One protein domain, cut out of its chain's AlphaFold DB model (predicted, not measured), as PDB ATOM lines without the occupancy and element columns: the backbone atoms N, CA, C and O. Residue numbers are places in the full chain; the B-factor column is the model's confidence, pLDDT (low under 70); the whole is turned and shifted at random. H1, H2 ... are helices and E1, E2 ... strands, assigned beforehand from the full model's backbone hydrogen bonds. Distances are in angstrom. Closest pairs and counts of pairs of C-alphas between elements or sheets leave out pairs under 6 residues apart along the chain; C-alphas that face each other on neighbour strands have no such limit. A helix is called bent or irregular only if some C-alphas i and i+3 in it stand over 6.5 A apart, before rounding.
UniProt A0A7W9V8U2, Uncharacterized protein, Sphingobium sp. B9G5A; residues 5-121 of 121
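What this domain is: This is residues 5 to 121 of the 121 residues of an uncharacterized protein of Sphingobium sp. B9G5A (UniProt A0A7W9V8U2). Three long helices, H3, H4 and H5, stand side by side in a row with the bent H4 in the middle, each running opposite to the one before; at one end of the row sits a small three-stranded sheet with the short H2 beside it. Beyond that end, H1 sticks out on its own as a short arm and adds to the length of the whole. The printed part has 117 residues with five named helices and three named strands, in the order H1 E1 H2 H3 H4 E2 E3 H5; the mixed sheet runs E1 E2 E3, and the class is mostly helix. The whole is loose, with a radius of gyration of the C-alphas of 19.1 A, and spans 69 by 30 by 21 A.

Where its parts are: Start at C-alpha 5 at (185.702, 185.600, 132.499), where H1 begins; it runs over residues 5 to 12, 10.2 A from first to last C-alpha. Then find strand E1 at residues 21 to 23, 6.4 A long, and H2 at residues 24 to 29, 9.5 A long. At C-alpha 31 at (190.507, 213.615, 165.847) begins H3, which takes 34.2 A to reach residue 54. Next comes H4, residues 59 to 82, assigned as one helix by its hydrogen bonds but bent: C-alphas 70 and 73 are 7.0 A apart. Its arms are H4a, residues 59 to 70, 17.2 A long, and H4b, residues 73 to 82, 13.8 A long, at a steep tilt of 42 degrees. Strand E2, residues 86 to 88, spans 6.8 A, and strand E3, residues 94 to 96, spans 6.5 A. Last comes H5, residues 97 to 120, 34.1 A long, ending at C-alpha 120 at (209.992, 194.224, 182.882).

How they stand to each other: Look first at H3 and H4a, a helical hairpin: they touch, with C-alphas 49 and 62 closest at 5.8 A, and run opposite ways at a shallow tilt of 5 degrees. H3 and H4b are close but not clearly touching, with C-alphas 38 and 73 closest at 7.8 A. Look next at H5, which with residues 97 to 108 alone touches H4b, C-alphas 74 and 108 being closest at 6.2 A; they run opposite ways at a shallow tilt of 14 degrees. With residues 111 to 119 alone H5 touches H4a, C-alphas 67 and 112 being closest at 6.8 A, opposite ways at a shallow tilt of 28 degrees. H3 and H5 are apart. In the sheet, E1 and E2 are parallel, with N 88 and O 22 within hydrogen-bond range at 2.8 A; E1, H2 H3 H4, E2 form a strand-helix-strand unit, two parallel neighbour strands with helices between them along the chain. E2 and E3 are an antiparallel hairpin, with N 95 and O 87 at 2.8 A. H2 only grazes the sheet with residues 24 to 26, H5 with residues 97 to 103. H2 and H3 meet only through their link. Every O i to N i+4 pair is within hydrogen-bond range in H1, H3, H4a, H4b and H5; in H2 it is 1 of 2.

The domain as a whole: The two C-alphas farthest apart are those of Asp 5 and Ala 54, 69.5 A. Residues 5 to 13, of which 5 to 12 belong to H1, stand free; without them the body spans 56 by 28 by 20 A. The printed part has no cut and no long link. The mean pLDDT of the printed part is 72.6, and 37 residues are under 70, among them residues 5 to 28 and 118 to 121.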
ATOM      1  N   ASP A   5     186.878 184.925 131.953       54.88
ATOM      2  CA  ASP A   5     185.702 185.600 132.499       54.88
ATOM      3  C   ASP A   5     185.320 185.121 133.907       54.88
ATOM      4  O   ASP A   5     184.751 185.877 134.693       54.88
ATOM      5  N   GLN A   6     185.641 183.873 134.266       53.22
ATOM      6  CA  GLN A   6     185.360 183.345 135.601       53.22
ATOM      7  C   GLN A   6     186.363 183.858 136.637       53.22
ATOM      8  O   GLN A   6     185.996 184.036 137.797       53.22
ATOM      9  N   ARG A   7     187.615 184.129 136.235       49.44
ATOM     10  CA  ARG A   7     188.595 184.786 137.115       49.44
ATOM     11  C   ARG A   7     188.235 186.246 137.314       49.44
ATOM     12  O   ARG A   7     188.201 186.685 138.455       49.44
ATOM     13  N   ASP A   8     187.902 186.954 136.242       52.19
ATOM     14  CA  ASP A   8     187.586 188.380 136.329       52.19
ATOM     15  C   ASP A   8     186.332 188.626 137.180       52.19
ATOM     16  O   ASP A   8     186.319 189.556 137.977       52.19
ATOM     17  N   ARG A   9     185.334 187.727 137.144       53.28
ATOM     18  CA  ARG A   9     184.186 187.768 138.072       53.28
ATOM     19  C   ARG A   9     184.546 187.421 139.518       53.28
ATOM     20  O   ARG A   9     183.999 188.032 140.424       53.28
ATOM     21  N   LEU A  10     185.476 186.488 139.749       51.31
ATOM     22  CA  LEU A  10     185.939 186.158 141.105       51.31
ATOM     23  C   LEU A  10     186.700 187.317 141.771       51.31
ATOM     24  O   LEU A  10     186.758 187.374 142.996       51.31
ATOM     25  N   PHE A  11     187.303 188.205 140.973       49.91
ATOM     26  CA  PHE A  11     188.010 189.396 141.450       49.91
ATOM     27  C   PHE A  11     187.175 190.686 141.351       49.91
ATOM     28  O   PHE A  11     187.559 191.689 141.951       49.91
ATOM     29  N   ALA A  12     186.040 190.670 140.640       49.53
ATOM     30  CA  ALA A  12     185.122 191.806 140.528       49.53
ATOM     31  C   ALA A  12     184.363 192.083 141.837       49.53
ATOM     32  O   ALA A  12     184.222 193.242 142.204       49.53
ATOM     33  N   ASP A  13     183.988 191.044 142.591       52.03
ATOM     34  CA  ASP A  13     183.349 191.177 143.920       52.03
ATOM     35  C   ASP A  13     184.314 191.660 145.021       52.03
ATOM     36  O   ASP A  13     183.944 191.830 146.181       52.03
ATOM     37  N   ASP A  14     185.585 191.852 144.674       52.38
ATOM     38  CA  ASP A  14     186.666 192.137 145.609       52.38
ATOM     39  C   ASP A  14     187.154 193.595 145.516       52.38
ATOM     40  O   ASP A  14     188.091 193.989 146.227       52.38
ATOM     41  N   HIS A  15     186.529 194.392 144.646       51.47
ATOM     42  CA  HIS A  15     186.689 195.834 144.579       51.47
ATOM     43  C   HIS A  15     185.481 196.489 145.258       51.47
ATOM     44  O   HIS A  15     184.398 196.460 144.687       51.47
ATOM     45  N   PRO A  16     185.633 197.045 146.474       54.09
ATOM     46  CA  PRO A  16     184.563 197.828 147.083       54.09
ATOM     47  C   PRO A  16     184.207 198.975 146.133       54.09
ATOM     48  O   PRO A  16     185.122 199.625 145.611       54.09
ATOM     49  N   ASP A  17     182.911 199.194 145.907       55.19
ATOM     50  CA  ASP A  17     182.413 200.320 145.117       55.19
ATOM     51  C   ASP A  17     183.065 201.615 145.620       55.19
ATOM     52  O   ASP A  17     183.254 201.787 146.827       55.19
ATOM     53  N   GLU A  18     183.455 202.524 144.718       55.47
ATOM     54  CA  GLU A  18     184.180 203.751 145.100       55.47
ATOM     55  C   GLU A  18     183.422 204.591 146.142       55.47
ATOM     56  O   GLU A  18     184.051 205.280 146.949       55.47
ATOM     57  N   ASP A  19     182.098 204.444 146.182       54.97
ATOM     58  CA  ASP A  19     181.175 205.093 147.113       54.97
ATOM     59  C   ASP A  19     181.229 204.503 148.542       54.97
ATOM     60  O   ASP A  19     180.828 205.158 149.505       54.97
ATOM     61  N   GLU A  20     181.774 203.293 148.709       55.28
ATOM     62  CA  GLU A  20     181.962 202.605 149.997       55.28
ATOM     63  C   GLU A  20     183.402 202.720 150.542       55.28
ATOM     64  O   GLU A  20     183.722 202.229 151.634       55.28
ATOM     65  N   ILE A  21     184.299 203.381 149.800       58.94
ATOM     66  CA  ILE A  21     185.698 203.582 150.190       58.94
ATOM     67  C   ILE A  21     185.810 204.809 151.101       58.94
ATOM     68  O   ILE A  21     185.950 205.948 150.657       58.94
ATOM     69  N   PHE A  22     185.849 204.578 152.413       64.00
ATOM     70  CA  PHE A  22     186.084 205.650 153.381       64.00
ATOM     71  C   PHE A  22     187.553 206.065 153.398       64.00
ATOM     72  O   PHE A  22     188.453 205.224 153.440       64.00
ATOM     73  N   THR A  23     187.842 207.364 153.437       64.31
ATOM     74  CA  THR A  23     189.233 207.827 153.466       64.31
ATOM     75  C   THR A  23     189.701 207.973 154.911       64.31
ATOM     76  O   THR A  23     188.962 208.406 155.793       64.31
ATOM     77  N   LEU A  24     190.972 207.670 155.188       65.06
ATOM     78  CA  LEU A  24     191.572 207.925 156.505       65.06
ATOM     79  C   LEU A  24     191.520 209.424 156.886       65.06
ATOM     80  O   LEU A  24     191.570 209.779 158.060       65.06
ATOM     81  N   ALA A  25     191.395 210.313 155.898       63.84
ATOM     82  CA  ALA A  25     191.148 211.738 156.095       63.84
ATOM     83  C   ALA A  25     189.802 212.011 156.790       63.84
ATOM     84  O   ALA A  25     189.725 212.928 157.604       63.84
ATOM     85  N   ASP A  26     188.787 211.173 156.576       65.50
ATOM     86  CA  ASP A  26     187.488 211.306 157.243       65.50
ATOM     87  C   ASP A  26     187.615 211.001 158.738       65.50
ATOM     88  O   ASP A  26     186.963 211.635 159.564       65.50
ATOM     89  N   TYR A  27     188.541 210.113 159.118       64.69
ATOM     90  CA  TYR A  27     188.897 209.870 160.521       64.69
ATOM     91  C   TYR A  27     189.525 211.102 161.185       64.69
ATOM     92  O   TYR A  27     189.324 211.338 162.375       64.69
ATOM     93  N   ARG A  28     190.239 211.942 160.421       64.81
ATOM     94  CA  ARG A  28     190.843 213.180 160.938       64.81
ATOM     95  C   ARG A  28     189.786 214.156 161.451       64.81
ATOM     96  O   ARG A  28     190.065 214.878 162.403       64.81
ATOM     97  N   SER A  29     188.581 214.151 160.880       72.06
ATOM     98  CA  SER A  29     187.475 214.981 161.380       72.06
ATOM     99  C   SER A  29     187.028 214.575 162.796       72.06
ATOM    100  O   SER A  29     186.618 215.429 163.576       72.06
ATOM    101  N   TYR A  30     187.226 213.307 163.177       68.81
ATOM    102  CA  TYR A  30     186.974 212.785 164.524       68.81
ATOM    103  C   TYR A  30     188.149 212.976 165.491       68.81
ATOM    104  O   TYR A  30     187.986 212.755 166.692       68.81
ATOM    105  N   ALA A  31     189.319 213.420 165.014       68.31
ATOM    106  CA  ALA A  31     190.507 213.615 165.847       68.31
ATOM    107  C   ALA A  31     190.261 214.482 167.101       68.31
ATOM    108  O   ALA A  31     190.750 214.093 168.158       68.31
ATOM    109  N   PRO A  32     189.482 215.585 167.069       74.06
ATOM    110  CA  PRO A  32     189.204 216.374 168.271       74.06
ATOM    111  C   PRO A  32     188.438 215.574 169.331       74.06
ATOM    112  O   PRO A  32     188.785 215.608 170.509       74.06
ATOM    113  N   VAL A  33     187.423 214.815 168.909       77.94
ATOM    114  CA  VAL A  33     186.584 213.999 169.800       77.94
ATOM    115  C   VAL A  33     187.402 212.862 170.401       77.94
ATOM    116  O   VAL A  33     187.351 212.625 171.606       77.94
ATOM    117  N   ILE A  34     188.206 212.203 169.568       74.31
ATOM    118  CA  ILE A  34     189.093 211.121 169.981       74.31
ATOM    119  C   ILE A  34     190.134 211.654 170.973       74.31
ATOM    120  O   ILE A  34     190.280 211.086 172.050       74.31
ATOM    121  N   CYS A  35     190.792 212.778 170.680       76.38
ATOM    122  CA  CYS A  35     191.741 213.417 171.593       76.38
ATOM    123  C   CYS A  35     191.098 213.790 172.937       76.38
ATOM    124  O   CYS A  35     191.678 213.508 173.983       76.38
ATOM    125  N   CYS A  36     189.890 214.361 172.938       81.62
ATOM    126  CA  CYS A  36     189.160 214.642 174.177       81.62
ATOM    127  C   CYS A  36     188.868 213.361 174.972       81.62
ATOM    128  O   CYS A  36     189.087 213.329 176.185       81.62
ATOM    129  N   ALA A  37     188.439 212.287 174.305       77.88
ATOM    130  CA  ALA A  37     188.231 210.990 174.943       77.88
ATOM    131  C   ALA A  37     189.541 210.414 175.516       77.88
ATOM    132  O   ALA A  37     189.532 209.878 176.622       77.88
ATOM    133  N   PHE A  38     190.675 210.590 174.827       80.06
ATOM    134  CA  PHE A  38     192.005 210.192 175.309       80.06
ATOM    135  C   PHE A  38     192.431 210.932 176.568       80.06
ATOM    136  O   PHE A  38     192.961 210.314 177.493       80.06
ATOM    137  N   VAL A  39     192.210 212.244 176.607       82.12
ATOM    138  CA  VAL A  39     192.530 213.076 177.770       82.12
ATOM    139  C   VAL A  39     191.636 212.696 178.951       82.12
ATOM    140  O   VAL A  39     192.135 212.497 180.057       82.12
ATOM    141  N   MET A  40     190.336 212.501 178.725       82.94
ATOM    142  CA  MET A  40     189.414 212.048 179.771       82.94
ATOM    143  C   MET A  40     189.784 210.659 180.300       82.94
ATOM    144  O   MET A  40     189.846 210.457 181.512       82.94
ATOM    145  N   ALA A  41     190.104 209.715 179.411       81.19
ATOM    146  CA  ALA A  41     190.563 208.388 179.800       81.19
ATOM    147  C   ALA A  41     191.876 208.443 180.591       81.19
ATOM    148  O   ALA A  41     192.028 207.704 181.559       81.19
ATOM    149  N   PHE A  42     192.800 209.344 180.241       82.19
ATOM    150  CA  PHE A  42     194.037 209.551 180.996       82.19
ATOM    151  C   PHE A  42     193.750 210.036 182.417       82.19
ATOM    152  O   PHE A  42     194.260 209.461 183.375       82.19
ATOM    153  N   ILE A  43     192.888 211.048 182.561       83.75
ATOM    154  CA  ILE A  43     192.503 211.598 183.866       83.75
ATOM    155  C   ILE A  43     191.853 210.513 184.732       83.75
ATOM    156  O   ILE A  43     192.235 210.336 185.886       83.75
ATOM    157  N   LEU A  44     190.923 209.734 184.171       86.50
ATOM    158  CA  LEU A  44     190.277 208.626 184.880       86.50
ATOM    159  C   LEU A  44     191.277 207.537 185.286       86.50
ATOM    160  O   LEU A  44     191.221 207.048 186.411       86.50
ATOM    161  N   THR A  45     192.217 207.192 184.403       84.75
ATOM    162  CA  THR A  45     193.291 206.221 184.681       84.75
ATOM    163  C   THR A  45     194.181 206.719 185.821       84.75
ATOM    164  O   THR A  45     194.485 205.958 186.736       84.75
ATOM    165  N   ALA A  46     194.543 208.007 185.820       83.12
ATOM    166  CA  ALA A  46     195.346 208.628 186.869       83.12
ATOM    167  C   ALA A  46     194.616 208.661 188.221       83.12
ATOM    168  O   ALA A  46     195.210 208.320 189.245       83.12
ATOM    169  N   ILE A  47     193.321 209.001 188.235       87.19
ATOM    170  CA  ILE A  47     192.487 208.958 189.447       87.19
ATOM    171  C   ILE A  47     192.385 207.524 189.967       87.19
ATOM    172  O   ILE A  47     192.623 207.285 191.149       87.19
ATOM    173  N   ALA A  48     192.079 206.559 189.096       85.06
ATOM    174  CA  ALA A  48     191.997 205.152 189.473       85.06
ATOM    175  C   ALA A  48     193.327 204.660 190.055       85.06
ATOM    176  O   ALA A  48     193.341 203.999 191.089       85.06
ATOM    177  N   GLN A  49     194.451 205.039 189.448       82.62
ATOM    178  CA  GLN A  49     195.778 204.696 189.938       82.62
ATOM    179  C   GLN A  49     196.068 205.333 191.306       82.62
ATOM    180  O   GLN A  49     196.575 204.648 192.190       82.62
ATOM    181  N   ALA A  50     195.697 206.599 191.519       82.69
ATOM    182  CA  ALA A  50     195.839 207.269 192.811       82.69
ATOM    183  C   ALA A  50     194.999 206.593 193.910       82.69
ATOM    184  O   ALA A  50     195.502 206.351 195.006       82.69
ATOM    185  N   VAL A  51     193.751 206.222 193.603       86.81
ATOM    186  CA  VAL A  51     192.871 205.478 194.520       86.81
ATOM    187  C   VAL A  51     193.454 204.103 194.837       86.81
ATOM    188  O   VAL A  51     193.510 203.717 196.001       86.81
ATOM    189  N   LEU A  52     193.938 203.383 193.823       85.88
ATOM    190  CA  LEU A  52     194.564 202.071 193.983       85.88
ATOM    191  C   LEU A  52     195.815 202.140 194.869       85.88
ATOM    192  O   LEU A  52     195.979 201.312 195.761       85.88
ATOM    193  N   PHE A  53     196.669 203.148 194.690       81.88
ATOM    194  CA  PHE A  53     197.808 203.350 195.585       81.88
ATOM    195  C   PHE A  53     197.378 203.695 197.012       81.88
ATOM    196  O   PHE A  53     197.965 203.174 197.958       81.88
ATOM    197  N   ALA A  54     196.338 204.517 197.181       84.50
ATOM    198  CA  ALA A  54     195.833 204.896 198.498       84.50
ATOM    199  C   ALA A  54     195.305 203.696 199.306       84.50
ATOM    200  O   ALA A  54     195.440 203.676 200.527       84.50
ATOM    201  N   ILE A  55     194.757 202.674 198.639       88.62
ATOM    202  CA  ILE A  55     194.285 201.433 199.281       88.62
ATOM    203  C   ILE A  55     195.367 200.345 199.394       88.62
ATOM    204  O   ILE A  55     195.063 199.214 199.768       88.62
ATOM    205  N   GLY A  56     196.626 200.657 199.063       83.19
ATOM    206  CA  GLY A  56     197.739 199.705 199.138       83.19
ATOM    207  C   GLY A  56     197.706 198.625 198.054       83.19
ATOM    208  O   GLY A  56     198.238 197.531 198.251       83.19
ATOM    209  N   ALA A  57     197.071 198.901 196.912       80.69
ATOM    210  CA  ALA A  57     197.011 197.956 195.811       80.69
ATOM    211  C   ALA A  57     198.419 197.661 195.258       80.69
ATOM    212  O   ALA A  57     199.270 198.553 195.171       80.69
ATOM    213  N   PRO A  58     198.681 196.414 194.846       80.69
ATOM    214  CA  PRO A  58     199.988 196.034 194.348       80.69
ATOM    215  C   PRO A  58     200.328 196.757 193.036       80.69
ATOM    216  O   PRO A  58     199.497 196.908 192.138       80.69
ATOM    217  N   ALA A  59     201.593 197.166 192.904       77.19
ATOM    218  CA  ALA A  59     202.071 198.047 191.834       77.19
ATOM    219  C   ALA A  59     201.840 197.510 190.406       77.19
ATOM    220  O   ALA A  59     201.767 198.293 189.457       77.19
ATOM    221  N   TRP A  60     201.684 196.190 190.229       78.69
ATOM    222  CA  TRP A  60     201.369 195.588 188.928       78.69
ATOM    223  C   TRP A  60     199.988 195.993 188.394       78.69
ATOM    224  O   TRP A  60     199.800 196.021 187.180       78.69
ATOM    225  N   ILE A  61     199.047 196.386 189.261       80.25
ATOM    226  CA  ILE A  61     197.720 196.859 188.837       80.25
ATOM    227  C   ILE A  61     197.837 198.205 188.113       80.25
ATOM    228  O   ILE A  61     197.219 198.396 187.068       80.25
ATOM    229  N   GLY A  62     198.698 199.111 188.591       76.62
ATOM    230  CA  GLY A  62     198.996 200.362 187.883       76.62
ATOM    231  C   GLY A  62     199.618 200.118 186.503       76.62
ATOM    232  O   GLY A  62     199.286 200.802 185.537       76.62
ATOM    233  N   ARG A  63     200.458 199.081 186.383       76.81
ATOM    234  CA  ARG A  63     201.047 198.658 185.100       76.81
ATOM    235  C   ARG A  63     199.988 198.126 184.131       76.81
ATOM    236  O   ARG A  63     200.023 198.466 182.953       76.81
ATOM    237  N   LEU A  64     199.022 197.347 184.624       79.94
ATOM    238  CA  LEU A  64     197.874 196.898 183.829       79.94
ATOM    239  C   LEU A  64     196.980 198.052 183.385       79.94
ATOM    240  O   LEU A  64     196.549 198.055 182.238       79.94
ATOM    241  N   LEU A  65     196.728 199.040 184.246       81.62
ATOM    242  CA  LEU A  65     195.975 200.241 183.874       81.62
ATOM    243  C   LEU A  65     196.685 201.042 182.779       81.62
ATOM    244  O   LEU A  65     196.042 201.459 181.820       81.62
ATOM    245  N   MET A  66     198.010 201.201 182.874       78.19
ATOM    246  CA  MET A  66     198.805 201.825 181.812       78.19
ATOM    247  C   MET A  66     198.742 201.045 180.498       78.19
ATOM    248  O   MET A  66     198.580 201.652 179.441       78.19
ATOM    249  N   LEU A  67     198.834 199.711 180.552       78.75
ATOM    250  CA  LEU A  67     198.651 198.860 179.375       78.75
ATOM    251  C   LEU A  67     197.251 199.054 178.783       78.75
ATOM    252  O   LEU A  67     197.132 199.314 177.592       78.75
ATOM    253  N   LEU A  68     196.202 199.018 179.608       80.94
ATOM    254  CA  LEU A  68     194.824 199.225 179.164       80.94
ATOM    255  C   LEU A  68     194.669 200.583 178.463       80.94
ATOM    256  O   LEU A  68     194.153 200.649 177.348       80.94
ATOM    257  N   TYR A  69     195.201 201.650 179.065       80.06
ATOM    258  CA  TYR A  69     195.186 202.991 178.490       80.06
ATOM    259  C   TYR A  69     195.900 203.050 177.132       80.06
ATOM    260  O   TYR A  69     195.362 203.588 176.166       80.06
ATOM    261  N   ALA A  70     197.079 202.438 177.022       79.06
ATOM    262  CA  ALA A  70     197.857 202.425 175.788       79.06
ATOM    263  C   ALA A  70     197.166 201.678 174.633       79.06
ATOM    264  O   ALA A  70     197.455 201.937 173.464       79.06
ATOM    265  N   THR A  71     196.231 200.776 174.944       78.69
ATOM    266  CA  THR A  71     195.457 200.023 173.946       78.69
ATOM    267  C   THR A  71     194.190 200.728 173.465       78.69
ATOM    268  O   THR A  71     193.665 200.378 172.406       78.69
ATOM    269  N   LEU A  72     193.730 201.768 174.170       79.94
ATOM    270  CA  LEU A  72     192.542 202.540 173.795       79.94
ATOM    271  C   LEU A  72     192.573 203.129 172.368       79.94
ATOM    272  O   LEU A  72     191.524 203.099 171.726       79.94
ATOM    273  N   PRO A  73     193.694 203.647 171.814       75.19
ATOM    274  CA  PRO A  73     193.672 204.258 170.478       75.19
ATOM    275  C   PRO A  73     193.491 203.210 169.395       75.19
ATOM    276  O   PRO A  73     192.772 203.432 168.425       75.19
ATOM    277  N   PHE A  74     194.059 202.029 169.617       72.88
ATOM    278  CA  PHE A  74     193.863 200.875 168.754       72.88
ATOM    279  C   PHE A  74     192.432 200.351 168.843       72.88
ATOM    280  O   PHE A  74     191.852 200.026 167.814       72.88
ATOM    281  N   ALA A  75     191.835 200.325 170.039       73.81
ATOM    282  CA  ALA A  75     190.432 199.952 170.212       73.81
ATOM    283  C   ALA A  75     189.488 200.944 169.513       73.81
ATOM    284  O   ALA A  75     188.600 200.524 168.778       73.81
ATOM    285  N   ALA A  76     189.713 202.252 169.666       74.12
ATOM    286  CA  ALA A  76     188.921 203.288 169.005       74.12
ATOM    287  C   ALA A  76     189.026 203.198 167.474       74.12
ATOM    288  O   ALA A  76     188.022 203.292 166.769       74.12
ATOM    289  N   LEU A  77     190.236 202.977 166.958       72.81
ATOM    290  CA  LEU A  77     190.470 202.818 165.528       72.81
ATOM    291  C   LEU A  77     189.904 201.492 164.995       72.81
ATOM    292  O   LEU A  77     189.332 201.483 163.910       72.81
ATOM    293  N   MET A  78     189.975 200.402 165.767       74.69
ATOM    294  CA  MET A  78     189.301 199.137 165.452       74.69
ATOM    295  C   MET A  78     187.791 199.315 165.379       74.69
ATOM    296  O   MET A  78     187.210 198.881 164.398       74.69
ATOM    297  N   ILE A  79     187.161 199.952 166.370       76.69
ATOM    298  CA  ILE A  79     185.705 200.165 166.405       76.69
ATOM    299  C   ILE A  79     185.263 201.012 165.210       76.69
ATOM    300  O   ILE A  79     184.322 200.644 164.516       76.69
ATOM    301  N   TRP A  80     185.977 202.104 164.920       72.50
ATOM    302  CA  TRP A  80     185.671 202.952 163.767       72.50
ATOM    303  C   TRP A  80     185.854 202.227 162.427       72.50
ATOM    304  O   TRP A  80     185.077 202.436 161.499       72.50
ATOM    305  N   ALA A  81     186.878 201.378 162.317       69.38
ATOM    306  CA  ALA A  81     187.163 200.615 161.106       69.38
ATOM    307  C   ALA A  81     186.348 199.317 160.997       69.38
ATOM    308  O   ALA A  81     186.348 198.691 159.939       69.38
ATOM    309  N   TRP A  82     185.688 198.877 162.073       70.00
ATOM    310  CA  TRP A  82     185.007 197.583 162.124       70.00
ATOM    311  C   TRP A  82     183.823 197.531 161.169       70.00
ATOM    312  O   TRP A  82     183.634 196.512 160.512       70.00
ATOM    313  N   ASP A  83     183.086 198.632 161.064       66.75
ATOM    314  CA  ASP A  83     181.880 198.742 160.239       66.75
ATOM    315  C   ASP A  83     182.175 199.201 158.799       66.75
ATOM    316  O   ASP A  83     181.269 199.396 157.998       66.75
ATOM    317  N   LYS A  84     183.458 199.394 158.451       70.06
ATOM    318  CA  LYS A  84     183.877 199.917 157.143       70.06
ATOM    319  C   LYS A  84     184.414 198.793 156.247       70.06
ATOM    320  O   LYS A  84     185.329 198.079 156.673       70.06
ATOM    321  N   PRO A  85     183.910 198.644 155.007       64.12
ATOM    322  CA  PRO A  85     184.337 197.574 154.102       64.12
ATOM    323  C   PRO A  85     185.772 197.786 153.592       64.12
ATOM    324  O   PRO A  85     186.568 196.839 153.527       64.12
ATOM    325  N   ALA A  86     186.155 199.037 153.320       67.94
ATOM    326  CA  ALA A  86     187.516 199.396 152.947       67.94
ATOM    327  C   ALA A  86     187.889 200.818 153.366       67.94
ATOM    328  O   ALA A  86     187.043 201.705 153.480       67.94
ATOM    329  N   VAL A  87     189.186 201.021 153.595       66.88
ATOM    330  CA  VAL A  87     189.738 202.318 153.987       66.88
ATOM    331  C   VAL A  87     190.868 202.715 153.048       66.88
ATOM    332  O   VAL A  87     191.841 201.979 152.889       66.88
ATOM    333  N   ARG A  88     190.770 203.899 152.443       73.19
ATOM    334  CA  ARG A  88     191.832 204.478 151.612       73.19
ATOM    335  C   ARG A  88     192.817 205.258 152.479       73.19
ATOM    336  O   ARG A  88     192.450 206.189 153.199       73.19
ATOM    337  N   LEU A  89     194.086 204.870 152.408       71.62
ATOM    338  CA  LEU A  89     195.202 205.563 153.040       71.62
ATOM    339  C   LEU A  89     195.534 206.870 152.302       71.62
ATOM    340  O   LEU A  89     195.274 206.987 151.104       71.62
ATOM    341  N   PRO A  90     196.211 207.824 152.968       65.56
ATOM    342  CA  PRO A  90     196.710 209.045 152.328       65.56
ATOM    343  C   PRO A  90     197.686 208.783 151.170       65.56
ATOM    344  O   PRO A  90     197.863 209.636 150.311       65.56
ATOM    345  N   SER A  91     198.311 207.601 151.136       72.25
ATOM    346  CA  SER A  91     199.171 207.132 150.043       72.25
ATOM    347  C   SER A  91     198.399 206.708 148.784       72.25
ATOM    348  O   SER A  91     199.019 206.283 147.813       72.25
ATOM    349  N   GLY A  92     197.063 206.762 148.801       66.12
ATOM    350  CA  GLY A  92     196.190 206.275 147.726       66.12
ATOM    351  C   GLY A  92     195.903 204.771 147.787       66.12
ATOM    352  O   GLY A  92     195.045 204.277 147.062       66.12
ATOM    353  N   GLN A  93     196.570 204.035 148.680       76.31
ATOM    354  CA  GLN A  93     196.374 202.597 148.844       76.31
ATOM    355  C   GLN A  93     195.042 202.294 149.541       76.31
ATOM    356  O   GLN A  93     194.753 202.844 150.601       76.31
ATOM    357  N   VAL A  94     194.243 201.387 148.977       72.94
ATOM    358  CA  VAL A  94     192.990 200.912 149.584       72.94
ATOM    359  C   VAL A  94     193.278 199.650 150.392       72.94
ATOM    360  O   VAL A  94     193.749 198.650 149.854       72.94
ATOM    361  N   LEU A  95     193.019 199.705 151.695       72.75
ATOM    362  CA  LEU A  95     193.119 198.569 152.603       72.75
ATOM    363  C   LEU A  95     191.739 197.943 152.785       72.75
ATOM    364  O   LEU A  95     190.804 198.600 153.244       72.75
ATOM    365  N   LYS A  96     191.632 196.646 152.487       75.81
ATOM    366  CA  LYS A  96     190.437 195.856 152.809       75.81
ATOM    367  C   LYS A  96     190.311 195.678 154.321       75.81
ATOM    368  O   LYS A  96     191.326 195.586 155.021       75.81
ATOM    369  N   GLN A  97     189.087 195.508 154.821       72.12
ATOM    370  CA  GLN A  97     188.786 195.298 156.244       72.12
ATOM    371  C   GLN A  97     189.717 194.273 156.931       72.12
ATOM    372  O   GLN A  97     190.231 194.513 158.024       72.12
ATOM    373  N   ARG A  98     190.011 193.140 156.271       72.69
ATOM    374  CA  ARG A  98     190.903 192.093 156.808       72.69
ATOM    375  C   ARG A  98     192.354 192.562 156.969       72.69
ATOM    376  O   ARG A  98     192.995 192.230 157.963       72.69
ATOM    377  N   GLN A  99     192.863 193.338 156.015       75.69
ATOM    378  CA  GLN A  99     194.213 193.903 156.074       75.69
ATOM    379  C   GLN A  99     194.291 194.985 157.150       75.69
ATOM    380  O   GLN A  99     195.241 194.998 157.926       75.69
ATOM    381  N   MET A 100     193.261 195.828 157.262       73.12
ATOM    382  CA  MET A 100     193.173 196.839 158.315       73.12
ATOM    383  C   MET A 100     193.236 196.200 159.707       73.12
ATOM    384  O   MET A 100     194.065 196.594 160.520       73.12
ATOM    385  N   ARG A 101     192.452 195.143 159.960       74.62
ATOM    386  CA  ARG A 101     192.496 194.402 161.235       74.62
ATOM    387  C   ARG A 101     193.881 193.824 161.535       74.62
ATOM    388  O   ARG A 101     194.318 193.879 162.680       74.62
ATOM    389  N   LEU A 102     194.584 193.303 160.526       80.50
ATOM    390  CA  LEU A 102     195.948 192.789 160.692       80.50
ATOM    391  C   LEU A 102     196.944 193.898 161.032       80.50
ATOM    392  O   LEU A 102     197.706 193.741 161.977       80.50
ATOM    393  N   TYR A 103     196.922 195.026 160.319       78.06
ATOM    394  CA  TYR A 103     197.815 196.154 160.607       78.06
ATOM    395  C   TYR A 103     197.568 196.743 161.993       78.06
ATOM    396  O   TYR A 103     198.514 197.007 162.733       78.06
ATOM    397  N   VAL A 104     196.300 196.909 162.368       76.75
ATOM    398  CA  VAL A 104     195.926 197.454 163.675       76.75
ATOM    399  C   VAL A 104     196.257 196.463 164.787       76.75
ATOM    400  O   VAL A 104     196.797 196.865 165.813       76.75
ATOM    401  N   GLY A 105     196.030 195.167 164.561       76.31
ATOM    402  CA  GLY A 105     196.425 194.101 165.480       76.31
ATOM    403  C   GLY A 105     197.942 193.986 165.653       76.31
ATOM    404  O   GLY A 105     198.410 193.827 166.776       76.31
ATOM    405  N   LEU A 106     198.722 194.121 164.576       82.88
ATOM    406  CA  LEU A 106     200.189 194.130 164.625       82.88
ATOM    407  C   LEU A 106     200.723 195.373 165.338       82.88
ATOM    408  O   LEU A 106     201.619 195.257 166.169       82.88
ATOM    409  N   GLY A 107     200.155 196.547 165.054       79.56
ATOM    410  CA  GLY A 107     200.495 197.785 165.754       79.56
ATOM    411  C   GLY A 107     200.179 197.697 167.247       79.56
ATOM    412  O   GLY A 107     201.015 198.059 168.071       79.56
ATOM    413  N   TRP A 108     199.017 197.135 167.590       81.44
ATOM    414  CA  TRP A 108     198.625 196.859 168.968       81.44
ATOM    415  C   TRP A 108     199.613 195.903 169.634       81.44
ATOM    416  O   TRP A 108     200.218 196.266 170.632       81.44
ATOM    417  N   ALA A 109     199.855 194.724 169.054       80.81
ATOM    418  CA  ALA A 109     200.770 193.729 169.609       80.81
ATOM    419  C   ALA A 109     202.191 194.285 169.781       80.81
ATOM    420  O   ALA A 109     202.809 194.070 170.821       80.81
ATOM    421  N   GLY A 110     202.685 195.043 168.798       82.56
ATOM    422  CA  GLY A 110     203.978 195.716 168.863       82.56
ATOM    423  C   GLY A 110     204.050 196.719 170.010       82.56
ATOM    424  O   GLY A 110     205.006 196.684 170.780       82.56
ATOM    425  N   LEU A 111     203.029 197.563 170.179       79.31
ATOM    426  CA  LEU A 111     202.965 198.544 171.263       79.31
ATOM    427  C   LEU A 111     202.865 197.873 172.641       79.31
ATOM    428  O   LEU A 111     203.607 198.233 173.554       79.31
ATOM    429  N   THR A 112     202.000 196.866 172.783       78.56
ATOM    430  CA  THR A 112     201.835 196.099 174.024       78.56
ATOM    431  C   THR A 112     203.129 195.381 174.397       78.56
ATOM    432  O   THR A 112     203.501 195.358 175.568       78.56
ATOM    433  N   LEU A 113     203.855 194.850 173.409       82.00
ATOM    434  CA  LEU A 113     205.150 194.207 173.613       82.00
ATOM    435  C   LEU A 113     206.228 195.224 174.009       82.00
ATOM    436  O   LEU A 113     206.982 194.969 174.941       82.00
ATOM    437  N   LEU A 114     206.266 196.403 173.382       80.12
ATOM    438  CA  LEU A 114     207.208 197.479 173.718       80.12
ATOM    439  C   LEU A 114     207.001 197.991 175.149       80.12
ATOM    440  O   LEU A 114     207.964 198.157 175.898       80.12
ATOM    441  N   ILE A 115     205.743 198.197 175.543       75.31
ATOM    442  CA  ILE A 115     205.378 198.601 176.905       75.31
ATOM    443  C   ILE A 115     205.665 197.461 177.885       75.31
ATOM    444  O   ILE A 115     206.262 197.699 178.929       75.31
ATOM    445  N   GLY A 116     205.319 196.220 177.538       75.25
ATOM    446  CA  GLY A 116     205.611 195.038 178.348       75.25
ATOM    447  C   GLY A 116     207.107 194.873 178.630       75.25
ATOM    448  O   GLY A 116     207.490 194.697 179.783       75.25
ATOM    449  N   VAL A 117     207.958 195.023 177.611       78.56
ATOM    450  CA  VAL A 117     209.424 194.985 177.753       78.56
ATOM    451  C   VAL A 117     209.920 196.108 178.668       78.56
ATOM    452  O   VAL A 117     210.721 195.851 179.560       78.56
ATOM    453  N   ARG A 118     209.411 197.336 178.508       69.94
ATOM    454  CA  ARG A 118     209.771 198.484 179.364       69.94
ATOM    455  C   ARG A 118     209.284 198.361 180.809       69.94
ATOM    456  O   ARG A 118     209.841 199.009 181.683       69.94
ATOM    457  N   LEU A 119     208.239 197.576 181.055       65.31
ATOM    458  CA  LEU A 119     207.710 197.310 182.395       65.31
ATOM    459  C   LEU A 119     208.456 196.180 183.125       65.31
ATOM    460  O   LEU A 119     208.305 196.052 184.342       65.31
ATOM    461  N   LEU A 120     209.196 195.350 182.382       63.75
ATOM    462  CA  LEU A 120     209.992 194.224 182.882       63.75
ATOM    463  C   LEU A 120     211.475 194.577 183.106       63.75
ATOM    464  O   LEU A 120     212.127 193.865 183.867       63.75
ATOM    465  N   SER A 121     211.994 195.628 182.456       56.75
ATOM    466  CA  SER A 121     213.351 196.170 182.660       56.75
ATOM    467  C   SER A 121     213.433 197.086 183.875       56.75
ATOM    468  O   SER A 121     214.415 196.968 184.633       56.75
TER     469      SER A 121